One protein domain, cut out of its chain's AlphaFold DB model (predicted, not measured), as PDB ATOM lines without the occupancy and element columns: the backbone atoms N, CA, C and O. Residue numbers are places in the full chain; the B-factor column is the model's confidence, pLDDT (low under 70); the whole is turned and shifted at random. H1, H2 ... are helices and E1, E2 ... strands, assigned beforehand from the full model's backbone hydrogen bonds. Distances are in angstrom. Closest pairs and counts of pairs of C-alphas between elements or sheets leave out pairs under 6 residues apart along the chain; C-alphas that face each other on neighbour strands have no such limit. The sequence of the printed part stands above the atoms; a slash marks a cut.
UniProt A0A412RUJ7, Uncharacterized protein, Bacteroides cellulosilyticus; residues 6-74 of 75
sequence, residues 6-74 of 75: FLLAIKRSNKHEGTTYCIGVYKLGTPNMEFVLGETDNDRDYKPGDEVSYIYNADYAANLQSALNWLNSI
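Overview. This is residues 6 to 74 of the 75 residues of an uncharacterized protein of Bacteroides cellulosilyticus (UniProt A0A412RUJ7). A strongly twisted wall of four antiparallel strands, E1 to E4, has a single helix, H1, packed over one face and running along the strands, while the long stretch of residues 40 to 55 makes a wide loop on the side away from H1. The links E1 to E2 and E2 to E3 reach out at opposite ends of the sheet and make the longest axis. The printed part has 69 residues, with four named strands and then one named helix along the chain; the sheet's order is E1 - E2 - E3 - E4, and the class is mixed, helices and strands. The whole is compact, with a radius of gyration of the C-alphas of 11.3 A, yet elongated in outline, with spans of 36 by 23 by 18 A.

Along the chain. E1 is residues 6 to 12, 17.3 A from first to last C-alpha, and begins at C-alpha 6 at (190.541, 140.903, 124.439). E2 is residues 20 to 26, 18.7 A long. E3 is residues 34 to 39, 16.0 A long, and E4 is residues 56 to 61, 14.9 A long. H1 is residues 64 to 73, 14.2 A long, and ends at C-alpha 73 at (207.092, 140.745, 111.277).

Arrangement. The strands form a meander, each the antiparallel neighbour of the one before, and E1 and E4 are the edge strands. E1 and E2 form a hairpin at 165 degrees, with N 8 and O 23 at 2.7 A and N 21 and O 11 at 2.8 A, within hydrogen-bond range. E2 and E3 form a hairpin at 159 degrees, with N 24 and O 36 at 2.7 A. E3 and E4 form a hairpin at 148 degrees, with N 37 and O 59 at 2.8 A. E1 and E4 are apart. H1 is on the sheet at a height of 8.5 A, giving two layers, a helix on one face of a sheet. It lies over E2 and E3 and runs along the strands, at 4 degrees to E2 on the local plane. The closest C-alphas of H1 and E3 are those of Ala 67 and Phe 35, 6.6 A apart; those of H1 and E2 are Ala 67 and Ile 23, 6.8 A apart. In H1 every O i to N i+4 pair is within hydrogen-bond range.

Size, cuts and confidence. The two C-alphas farthest apart, those of Glu 17 and Pro 31, are 36.3 A apart. The printed part has no cut. The link E3 to E4, 16 residues, is long; E4 to H1, 2 residues, is tight. The mean pLDDT of the printed part is 90.1, and no printed residue is under 70.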
ATOM      1  N   PHE A   6     191.288 141.090 125.679       93.19
ATOM      2  CA  PHE A   6     190.541 140.903 124.439       93.19
ATOM      3  C   PHE A   6     191.509 140.833 123.271       93.19
ATOM      4  O   PHE A   6     192.397 141.676 123.158       93.19
ATOM      5  N   LEU A   7     191.344 139.846 122.397       94.44
ATOM      6  CA  LEU A   7     192.174 139.721 121.206       94.44
ATOM      7  C   LEU A   7     191.836 140.835 120.218       94.44
ATOM      8  O   LEU A   7     190.699 140.979 119.786       94.44
ATOM      9  N   LEU A   8     192.830 141.622 119.831       94.38
ATOM     10  CA  LEU A   8     192.698 142.663 118.820       94.38
ATOM     11  C   LEU A   8     193.025 142.135 117.425       94.38
ATOM     12  O   LEU A   8     192.344 142.465 116.457       94.38
ATOM     13  N   ALA A   9     194.076 141.329 117.320       94.88
ATOM     14  CA  ALA A   9     194.527 140.758 116.061       94.88
ATOM     15  C   ALA A   9     195.172 139.396 116.300       94.88
ATOM     16  O   ALA A   9     195.748 139.148 117.358       94.88
ATOM     17  N   ILE A  10     195.081 138.534 115.295       94.44
ATOM     18  CA  ILE A  10     195.635 137.182 115.300       94.44
ATOM     19  C   ILE A  10     196.301 136.901 113.958       94.44
ATOM     20  O   ILE A  10     195.858 137.396 112.918       94.44
ATOM     21  N   LYS A  11     197.363 136.100 113.977       93.25
ATOM     22  CA  LYS A  11     198.092 135.676 112.786       93.25
ATOM     23  C   LYS A  11     198.662 134.282 113.008       93.25
ATOM     24  O   LYS A  11     199.483 134.081 113.900       93.25
ATOM     25  N   ARG A  12     198.254 133.323 112.177       90.12
ATOM     26  CA  ARG A  12     198.926 132.019 112.123       90.12
ATOM     27  C   ARG A  12     200.310 132.190 111.516       90.12
ATOM     28  O   ARG A  12     200.463 132.894 110.517       90.12
ATOM     29  N   SER A  13     201.303 131.565 112.132       86.06
ATOM     30  CA  SER A  13     202.648 131.511 111.573       86.06
ATOM     31  C   SER A  13     202.692 130.559 110.386       86.06
ATOM     32  O   SER A  13     202.109 129.477 110.435       86.06
ATOM     33  N   ASN A  14     203.418 130.942 109.334       82.44
ATOM     34  CA  ASN A  14     203.745 130.023 108.244       82.44
ATOM     35  C   ASN A  14     205.041 129.249 108.527       82.44
ATOM     36  O   ASN A  14     205.338 128.278 107.839       82.44
ATOM     37  N   LYS A  15     205.846 129.692 109.506       83.88
ATOM     38  CA  LYS A  15     207.117 129.054 109.880       83.88
ATOM     39  C   LYS A  15     206.958 128.029 111.007       83.88
ATOM     40  O   LYS A  15     207.646 127.012 111.000       83.88
ATOM     41  N   HIS A  16     206.098 128.319 111.977       81.44
ATOM     42  CA  HIS A  16     205.829 127.467 113.129       81.44
ATOM     43  C   HIS A  16     204.407 126.920 113.008       81.44
ATOM     44  O   HIS A  16     203.442 127.570 113.414       81.44
ATOM     45  N   GLU A  17     204.274 125.748 112.377       78.69
ATOM     46  CA  GLU A  17     202.976 125.086 112.234       78.69
ATOM     47  C   GLU A  17     202.330 124.875 113.607       78.69
ATOM     48  O   GLU A  17     202.966 124.406 114.547       78.69
ATOM     49  N   GLY A  18     201.055 125.247 113.713       82.44
ATOM     50  CA  GLY A  18     200.296 125.150 114.958       82.44
ATOM     51  C   GLY A  18     200.451 126.341 115.905       82.44
ATOM     52  O   GLY A  18     199.745 126.370 116.904       82.44
ATOM     53  N   THR A  19     201.289 127.340 115.596       88.75
ATOM     54  CA  THR A  19     201.410 128.558 116.414       88.75
ATOM     55  C   THR A  19     200.578 129.705 115.840       88.75
ATOM     56  O   THR A  19     200.814 130.187 114.724       88.75
ATOM     57  N   THR A  20     199.633 130.206 116.636       93.19
ATOM     58  CA  THR A  20     198.914 131.454 116.363       93.19
ATOM     59  C   THR A  20     199.429 132.566 117.263       93.19
ATOM     60  O   THR A  20     199.268 132.534 118.481       93.19
ATOM     61  N   TYR A  21     200.010 133.585 116.641       94.81
ATOM     62  CA  TYR A  21     200.418 134.808 117.312       94.81
ATOM     63  C   TYR A  21     199.238 135.764 117.437       94.81
ATOM     64  O   TYR A  21     198.363 135.809 116.567       94.81
ATOM     65  N   CYS A  22     199.208 136.552 118.504       95.56
ATOM     66  CA  CYS A  22     198.129 137.483 118.773       95.56
ATOM     67  C   CYS A  22     198.606 138.782 119.420       95.56
ATOM     68  O   CYS A  22     199.665 138.853 120.043       95.56
ATOM     69  N   ILE A  23     197.779 139.811 119.257       96.75
ATOM     70  CA  ILE A  23     197.825 141.040 120.039       96.75
ATOM     71  C   ILE A  23     196.576 141.039 120.914       96.75
ATOM     72  O   ILE A  23     195.463 141.084 120.393       96.75
ATOM     73  N   GLY A  24     196.750 141.001 122.226       95.25
ATOM     74  CA  GLY A  24     195.718 141.268 123.214       95.25
ATOM     75  C   GLY A  24     195.691 142.737 123.618       95.25
ATOM     76  O   GLY A  24     196.701 143.436 123.574       95.25
ATOM     77  N   VAL A  25     194.528 143.203 124.055       93.44
ATOM     78  CA  VAL A  25     194.358 144.514 124.674       93.44
ATOM     79  C   VAL A  25     193.871 144.327 126.093       93.44
ATOM     80  O   VAL A  25     192.871 143.653 126.354       93.44
ATOM     81  N   TYR A  26     194.584 144.973 127.001       87.12
ATOM     82  CA  TYR A  26     194.256 145.028 128.405       87.12
ATOM     83  C   TYR A  26     193.734 146.423 128.775       87.12
ATOM     84  O   TYR A  26     194.230 147.429 128.272       87.12
ATOM     85  N   LYS A  27     192.702 146.485 129.633       80.69
ATOM     86  CA  LYS A  27     192.013 147.729 130.053       80.69
ATOM     87  C   LYS A  27     191.563 148.613 128.869       80.69
ATOM     88  O   LYS A  27     191.765 149.832 128.879       80.69
ATOM     89  N   LEU A  28     190.957 147.991 127.852       78.06
ATOM     90  CA  LEU A  28     190.433 148.658 126.653       78.06
ATOM     91  C   LEU A  28     189.574 149.885 127.018       78.06
ATOM     92  O   LEU A  28     188.709 149.806 127.889       78.06
ATOM     93  N   GLY A  29     189.811 151.011 126.341       76.25
ATOM     94  CA  GLY A  29     189.056 152.253 126.559       76.25
ATOM     95  C   GLY A  29     189.489 153.067 127.784       76.25
ATOM     96  O   GLY A  29     188.811 154.027 128.141       76.25
ATOM     97  N   THR A  30     190.609 152.715 128.423       82.12
ATOM     98  CA  THR A  30     191.185 153.482 129.540       82.12
ATOM     99  C   THR A  30     192.538 154.102 129.164       82.12
ATOM    100  O   THR A  30     193.206 153.600 128.260       82.12
ATOM    101  N   PRO A  31     193.007 155.146 129.876       80.31
ATOM    102  CA  PRO A  31     194.351 155.703 129.675       80.31
ATOM    103  C   PRO A  31     195.491 154.709 129.944       80.31
ATOM    104  O   PRO A  31     196.593 154.894 129.447       80.31
ATOM    105  N   ASN A  32     195.219 153.651 130.712       80.69
ATOM    106  CA  ASN A  32     196.179 152.600 131.056       80.69
ATOM    107  C   ASN A  32     196.050 151.388 130.121       80.69
ATOM    108  O   ASN A  32     196.262 150.258 130.557       80.69
ATOM    109  N   MET A  33     195.599 151.604 128.885       86.75
ATOM    110  CA  MET A  33     195.468 150.545 127.893       86.75
ATOM    111  C   MET A  33     196.850 150.010 127.512       86.75
ATOM    112  O   MET A  33     197.745 150.778 127.165       86.75
ATOM    113  N   GLU A  34     197.006 148.691 127.554       88.88
ATOM    114  CA  GLU A  34     198.270 148.006 127.274       88.88
ATOM    115  C   GLU A  34     198.055 146.980 126.158       88.88
ATOM    116  O   GLU A  34     197.028 146.292 126.128       88.88
ATOM    117  N   PHE A  35     199.017 146.883 125.239       93.56
ATOM    118  CA  PHE A  35     199.011 145.889 124.168       93.56
ATOM    119  C   PHE A  35     199.915 144.731 124.565       93.56
ATOM    120  O   PHE A  35     201.109 144.923 124.794       93.56
ATOM    121  N   VAL A  36     199.334 143.542 124.643       94.94
ATOM    122  CA  VAL A  36     200.025 142.305 125.003       94.94
ATOM    123  C   VAL A  36     200.285 141.526 123.723       94.94
ATOM    124  O   VAL A  36     199.365 141.275 122.956       94.94
ATOM    125  N   LEU A  37     201.531 141.168 123.470       95.81
ATOM    126  CA  LEU A  37     201.974 140.414 122.303       95.81
ATOM    127  C   LEU A  37     202.266 138.989 122.745       95.81
ATOM    128  O   LEU A  37     202.798 138.805 123.831       95.81
ATOM    129  N   GLY A  38     201.967 137.992 121.923       95.44
ATOM    130  CA  GLY A  38     202.376 136.622 122.223       95.44
ATOM    131  C   GLY A  38     201.588 135.596 121.435       95.44
ATOM    132  O   GLY A  38     201.214 135.836 120.290       95.44
ATOM    133  N   GLU A  39     201.326 134.452 122.047       95.12
ATOM    134  CA  GLU A  39     200.713 133.287 121.414       95.12
ATOM    135  C   GLU A  39     199.399 132.908 122.107       95.12
ATOM    136  O   GLU A  39     199.232 133.101 123.316       95.12
ATOM    137  N   THR A  40     198.450 132.369 121.343       92.19
ATOM    138  CA  THR A  40     197.257 131.722 121.912       92.19
ATOM    139  C   THR A  40     197.565 130.266 122.281       92.19
ATOM    140  O   THR A  40     198.554 129.701 121.813       92.19
ATOM    141  N   ASP A  41     196.714 129.632 123.096       87.69
ATOM    142  CA  ASP A  41     196.812 128.188 123.396       87.69
ATOM    143  C   ASP A  41     196.542 127.290 122.173       87.69
ATOM    144  O   ASP A  41     196.885 126.114 122.189       87.69
ATOM    145  N   ASN A  42     195.984 127.847 121.091       82.88
ATOM    146  CA  ASN A  42     195.534 127.127 119.894       82.88
ATOM    147  C   ASN A  42     194.477 126.037 120.170       82.88
ATOM    148  O   ASN A  42     194.207 125.225 119.287       82.88
ATOM    149  N   ASP A  43     193.818 126.056 121.335       85.12
ATOM    150  CA  ASP A  43     192.780 125.074 121.693       85.12
ATOM    151  C   ASP A  43     191.508 125.241 120.847       85.12
ATOM    152  O   ASP A  43     190.684 124.331 120.723       85.12
ATOM    153  N   ARG A  44     191.329 126.429 120.263       85.75
ATOM    154  CA  ARG A  44     190.214 126.765 119.380       85.75
ATOM    155  C   ARG A  44     190.600 127.821 118.352       85.75
ATOM    156  O   ARG A  44     191.571 128.559 118.515       85.75
ATOM    157  N   ASP A  45     189.764 127.955 117.326       86.75
ATOM    158  CA  ASP A  45     189.860 129.038 116.349       86.75
ATOM    159  C   ASP A  45     189.388 130.366 116.951       86.75
ATOM    160  O   ASP A  45     188.213 130.734 116.870       86.75
ATOM    161  N   TYR A  46     190.328 131.081 117.563       90.75
ATOM    162  CA  TYR A  46     190.106 132.430 118.070       90.75
ATOM    163  C   TYR A  46     189.790 133.426 116.958       90.75
ATOM    164  O   TYR A  46     190.208 133.275 115.807       90.75
ATOM    165  N   LYS A  47     189.090 134.496 117.332       92.31
ATOM    166  CA  LYS A  47     188.766 135.636 116.477       92.31
ATOM    167  C   LYS A  47     189.072 136.953 117.194       92.31
ATOM    168  O   LYS A  47     189.042 137.014 118.425       92.31
ATOM    169  N   PRO A  48     189.343 138.037 116.447       92.50
ATOM    170  CA  PRO A  48     189.362 139.375 117.024       92.50
ATOM    171  C   PRO A  48     188.066 139.657 117.799       92.50
ATOM    172  O   PRO A  48     186.971 139.406 117.297       92.50
ATOM    173  N   GLY A  49     188.201 140.171 119.015       90.81
ATOM    174  CA  GLY A  49     187.123 140.412 119.971       90.81
ATOM    175  C   GLY A  49     186.967 139.322 121.035       90.81
ATOM    176  O   GLY A  49     186.329 139.586 122.053       90.81
ATOM    177  N   ASP A  50     187.561 138.140 120.851       92.88
ATOM    178  CA  ASP A  50     187.465 137.069 121.844       92.88
ATOM    179  C   ASP A  50     188.167 137.446 123.154       92.88
ATOM    180  O   ASP A  50     189.271 137.995 123.164       92.88
ATOM    181  N   GLU A  51     187.523 137.105 124.272       92.25
ATOM    182  CA  GLU A  51     188.122 137.181 125.602       92.25
ATOM    183  C   GLU A  51     189.027 135.963 125.828       92.25
ATOM    184  O   GLU A  51     188.612 134.817 125.620       92.25
ATOM    185  N   VAL A  52     190.252 136.218 126.286       90.62
ATOM    186  CA  VAL A  52     191.218 135.188 126.682       90.62
ATOM    187  C   VAL A  52     191.652 135.392 128.125       90.62
ATOM    188  O   VAL A  52     191.726 136.515 128.629       90.62
ATOM    189  N   SER A  53     191.939 134.279 128.799       88.50
ATOM    190  CA  SER A  53     192.402 134.309 130.191       88.50
ATOM    191  C   SER A  53     193.894 134.627 130.300       88.50
ATOM    192  O   SER A  53     194.326 135.167 131.316       88.50
ATOM    193  N   TYR A  54     194.679 134.291 129.272       89.62
ATOM    194  CA  TYR A  54     196.129 134.454 129.251       89.62
ATOM    195  C   TYR A  54     196.665 134.486 127.808       89.62
ATOM    196  O   TYR A  54     196.002 133.998 126.895       89.62
ATOM    197  N   ILE A  55     197.854 135.065 127.621       93.06
ATOM    198  CA  ILE A  55     198.630 135.048 126.373       93.06
ATOM    199  C   ILE A  55     199.996 134.439 126.691       93.06
ATOM    200  O   ILE A  55     200.668 134.890 127.617       93.06
ATOM    201  N   TYR A  56     200.394 133.423 125.931       92.81
ATOM    202  CA  TYR A  56     201.663 132.718 126.108       92.81
ATOM    203  C   TYR A  56     202.824 133.525 125.533       92.81
ATOM    204  O   TYR A  56     202.644 134.272 124.573       92.81
ATOM    205  N   ASN A  57     204.017 133.366 126.118       93.38
ATOM    206  CA  ASN A  57     205.230 134.093 125.722       93.38
ATOM    207  C   ASN A  57     204.998 135.613 125.645       93.38
ATOM    208  O   ASN A  57     205.410 136.268 124.689       93.38
ATOM    209  N   ALA A  58     204.283 136.146 126.643       92.44
ATOM    210  CA  ALA A  58     203.795 137.514 126.621       92.44
ATOM    211  C   ALA A  58     204.930 138.549 126.643       92.44
ATOM    212  O   ALA A  58     205.790 138.524 127.525       92.44
ATOM    213  N   ASP A  59     204.852 139.503 125.721       94.69
ATOM    214  CA  ASP A  59     205.616 140.749 125.720       94.69
ATOM    215  C   ASP A  59     204.650 141.945 125.644       94.69
ATOM    216  O   ASP A  59     203.457 141.782 125.369       94.69
ATOM    217  N   TYR A  60     205.132 143.157 125.902       91.19
ATOM    218  CA  TYR A  60     204.298 144.350 126.011       91.19
ATOM    219  C   TYR A  60     204.748 145.449 125.056       91.19
ATOM    220  O   TYR A  60     205.915 145.834 125.001       91.19
ATOM    221  N   ALA A  61     203.782 146.021 124.340       90.69
ATOM    222  CA  ALA A  61     203.992 147.188 123.498       90.69
ATOM    223  C   ALA A  61     203.321 148.428 124.096       90.69
ATOM    224  O   ALA A  61     202.145 148.419 124.461       90.69
ATOM    225  N   ALA A  62     204.066 149.535 124.108       83.00
ATOM    226  CA  ALA A  62     203.594 150.826 124.612       83.00
ATOM    227  C   ALA A  62     202.547 151.497 123.703       83.00
ATOM    228  O   ALA A  62     201.885 152.447 124.113       83.00
ATOM    229  N   ASN A  63     202.414 151.055 122.448       89.12
ATOM    230  CA  ASN A  63     201.443 151.594 121.499       89.12
ATOM    231  C   ASN A  63     201.043 150.566 120.432       89.12
ATOM    232  O   ASN A  63     201.769 149.608 120.152       89.12
ATOM    233  N   LEU A  64     199.900 150.825 119.790       90.88
ATOM    234  CA  LEU A  64     199.323 149.961 118.760       90.88
ATOM    235  C   LEU A  64     200.254 149.773 117.558       90.88
ATOM    236  O   LEU A  64     200.364 148.669 117.035       90.88
ATOM    237  N   GLN A  65     200.942 150.832 117.118       93.50
ATOM    238  CA  GLN A  65     201.805 150.750 115.940       93.50
ATOM    239  C   GLN A  65     202.947 149.749 116.150       93.50
ATOM    240  O   GLN A  65     203.245 148.955 115.261       93.50
ATOM    241  N   SER A  66     203.551 149.747 117.337       93.94
ATOM    242  CA  SER A  66     204.628 148.816 117.689       93.94
ATOM    243  C   SER A  66     204.113 147.378 117.758       93.94
ATOM    244  O   SER A  66     204.749 146.475 117.218       93.94
ATOM    245  N   ALA A  67     202.922 147.178 118.332       94.94
ATOM    246  CA  ALA A  67     202.257 145.878 118.377       94.94
ATOM    247  C   ALA A  67     201.973 145.323 116.968       94.94
ATOM    248  O   ALA A  67     202.277 144.169 116.670       94.94
ATOM    249  N   LEU A  68     201.444 146.164 116.072       95.38
ATOM    250  CA  LEU A  68     201.171 145.791 114.682       95.38
ATOM    251  C   LEU A  68     202.455 145.504 113.901       95.38
ATOM    252  O   LEU A  68     202.495 144.541 113.138       95.38
ATOM    253  N   ASN A  69     203.511 146.299 114.097       95.56
ATOM    254  CA  ASN A  69     204.809 146.059 113.463       95.56
ATOM    255  C   ASN A  69     205.363 144.683 113.855       95.56
ATOM    256  O   ASN A  69     205.815 143.937 112.984       95.56
ATOM    257  N   TRP A  70     205.269 144.322 115.137       95.75
ATOM    258  CA  TRP A  70     205.653 142.998 115.621       95.75
ATOM    259  C   TRP A  70     204.827 141.889 114.956       95.75
ATOM    260  O   TRP A  70     205.406 140.999 114.334       95.75
ATOM    261  N   LEU A  71     203.491 141.971 114.976       95.06
ATOM    262  CA  LEU A  71     202.633 140.928 114.394       95.06
ATOM    263  C   LEU A  71     202.851 140.780 112.879       95.06
ATOM    264  O   LEU A  71     202.828 139.680 112.324       95.06
ATOM    265  N   ASN A  72     203.113 141.886 112.185       94.25
ATOM    266  CA  ASN A  72     203.429 141.868 110.759       94.25
ATOM    267  C   ASN A  72     204.801 141.242 110.472       94.25
ATOM    268  O   ASN A  72     204.952 140.610 109.426       94.25
ATOM    269  N   SER A  73     205.758 141.349 111.400       92.56
ATOM    270  CA  SER A  73     207.092 140.745 111.277       92.56
ATOM    271  C   SER A  73     207.102 139.216 111.420       92.56
ATOM    272  O   SER A  73     208.001 138.562 110.887       92.56
ATOM    273  N   ILE A  74     206.094 138.642 112.092       90.12
ATOM    274  CA  ILE A  74     205.910 137.189 112.221       90.12
ATOM    275  C   ILE A  74     205.756 136.575 110.825       90.12
ATOM    276  O   ILE A  74     204.941 137.041 110.025       90.12
TER     277      ILE A  74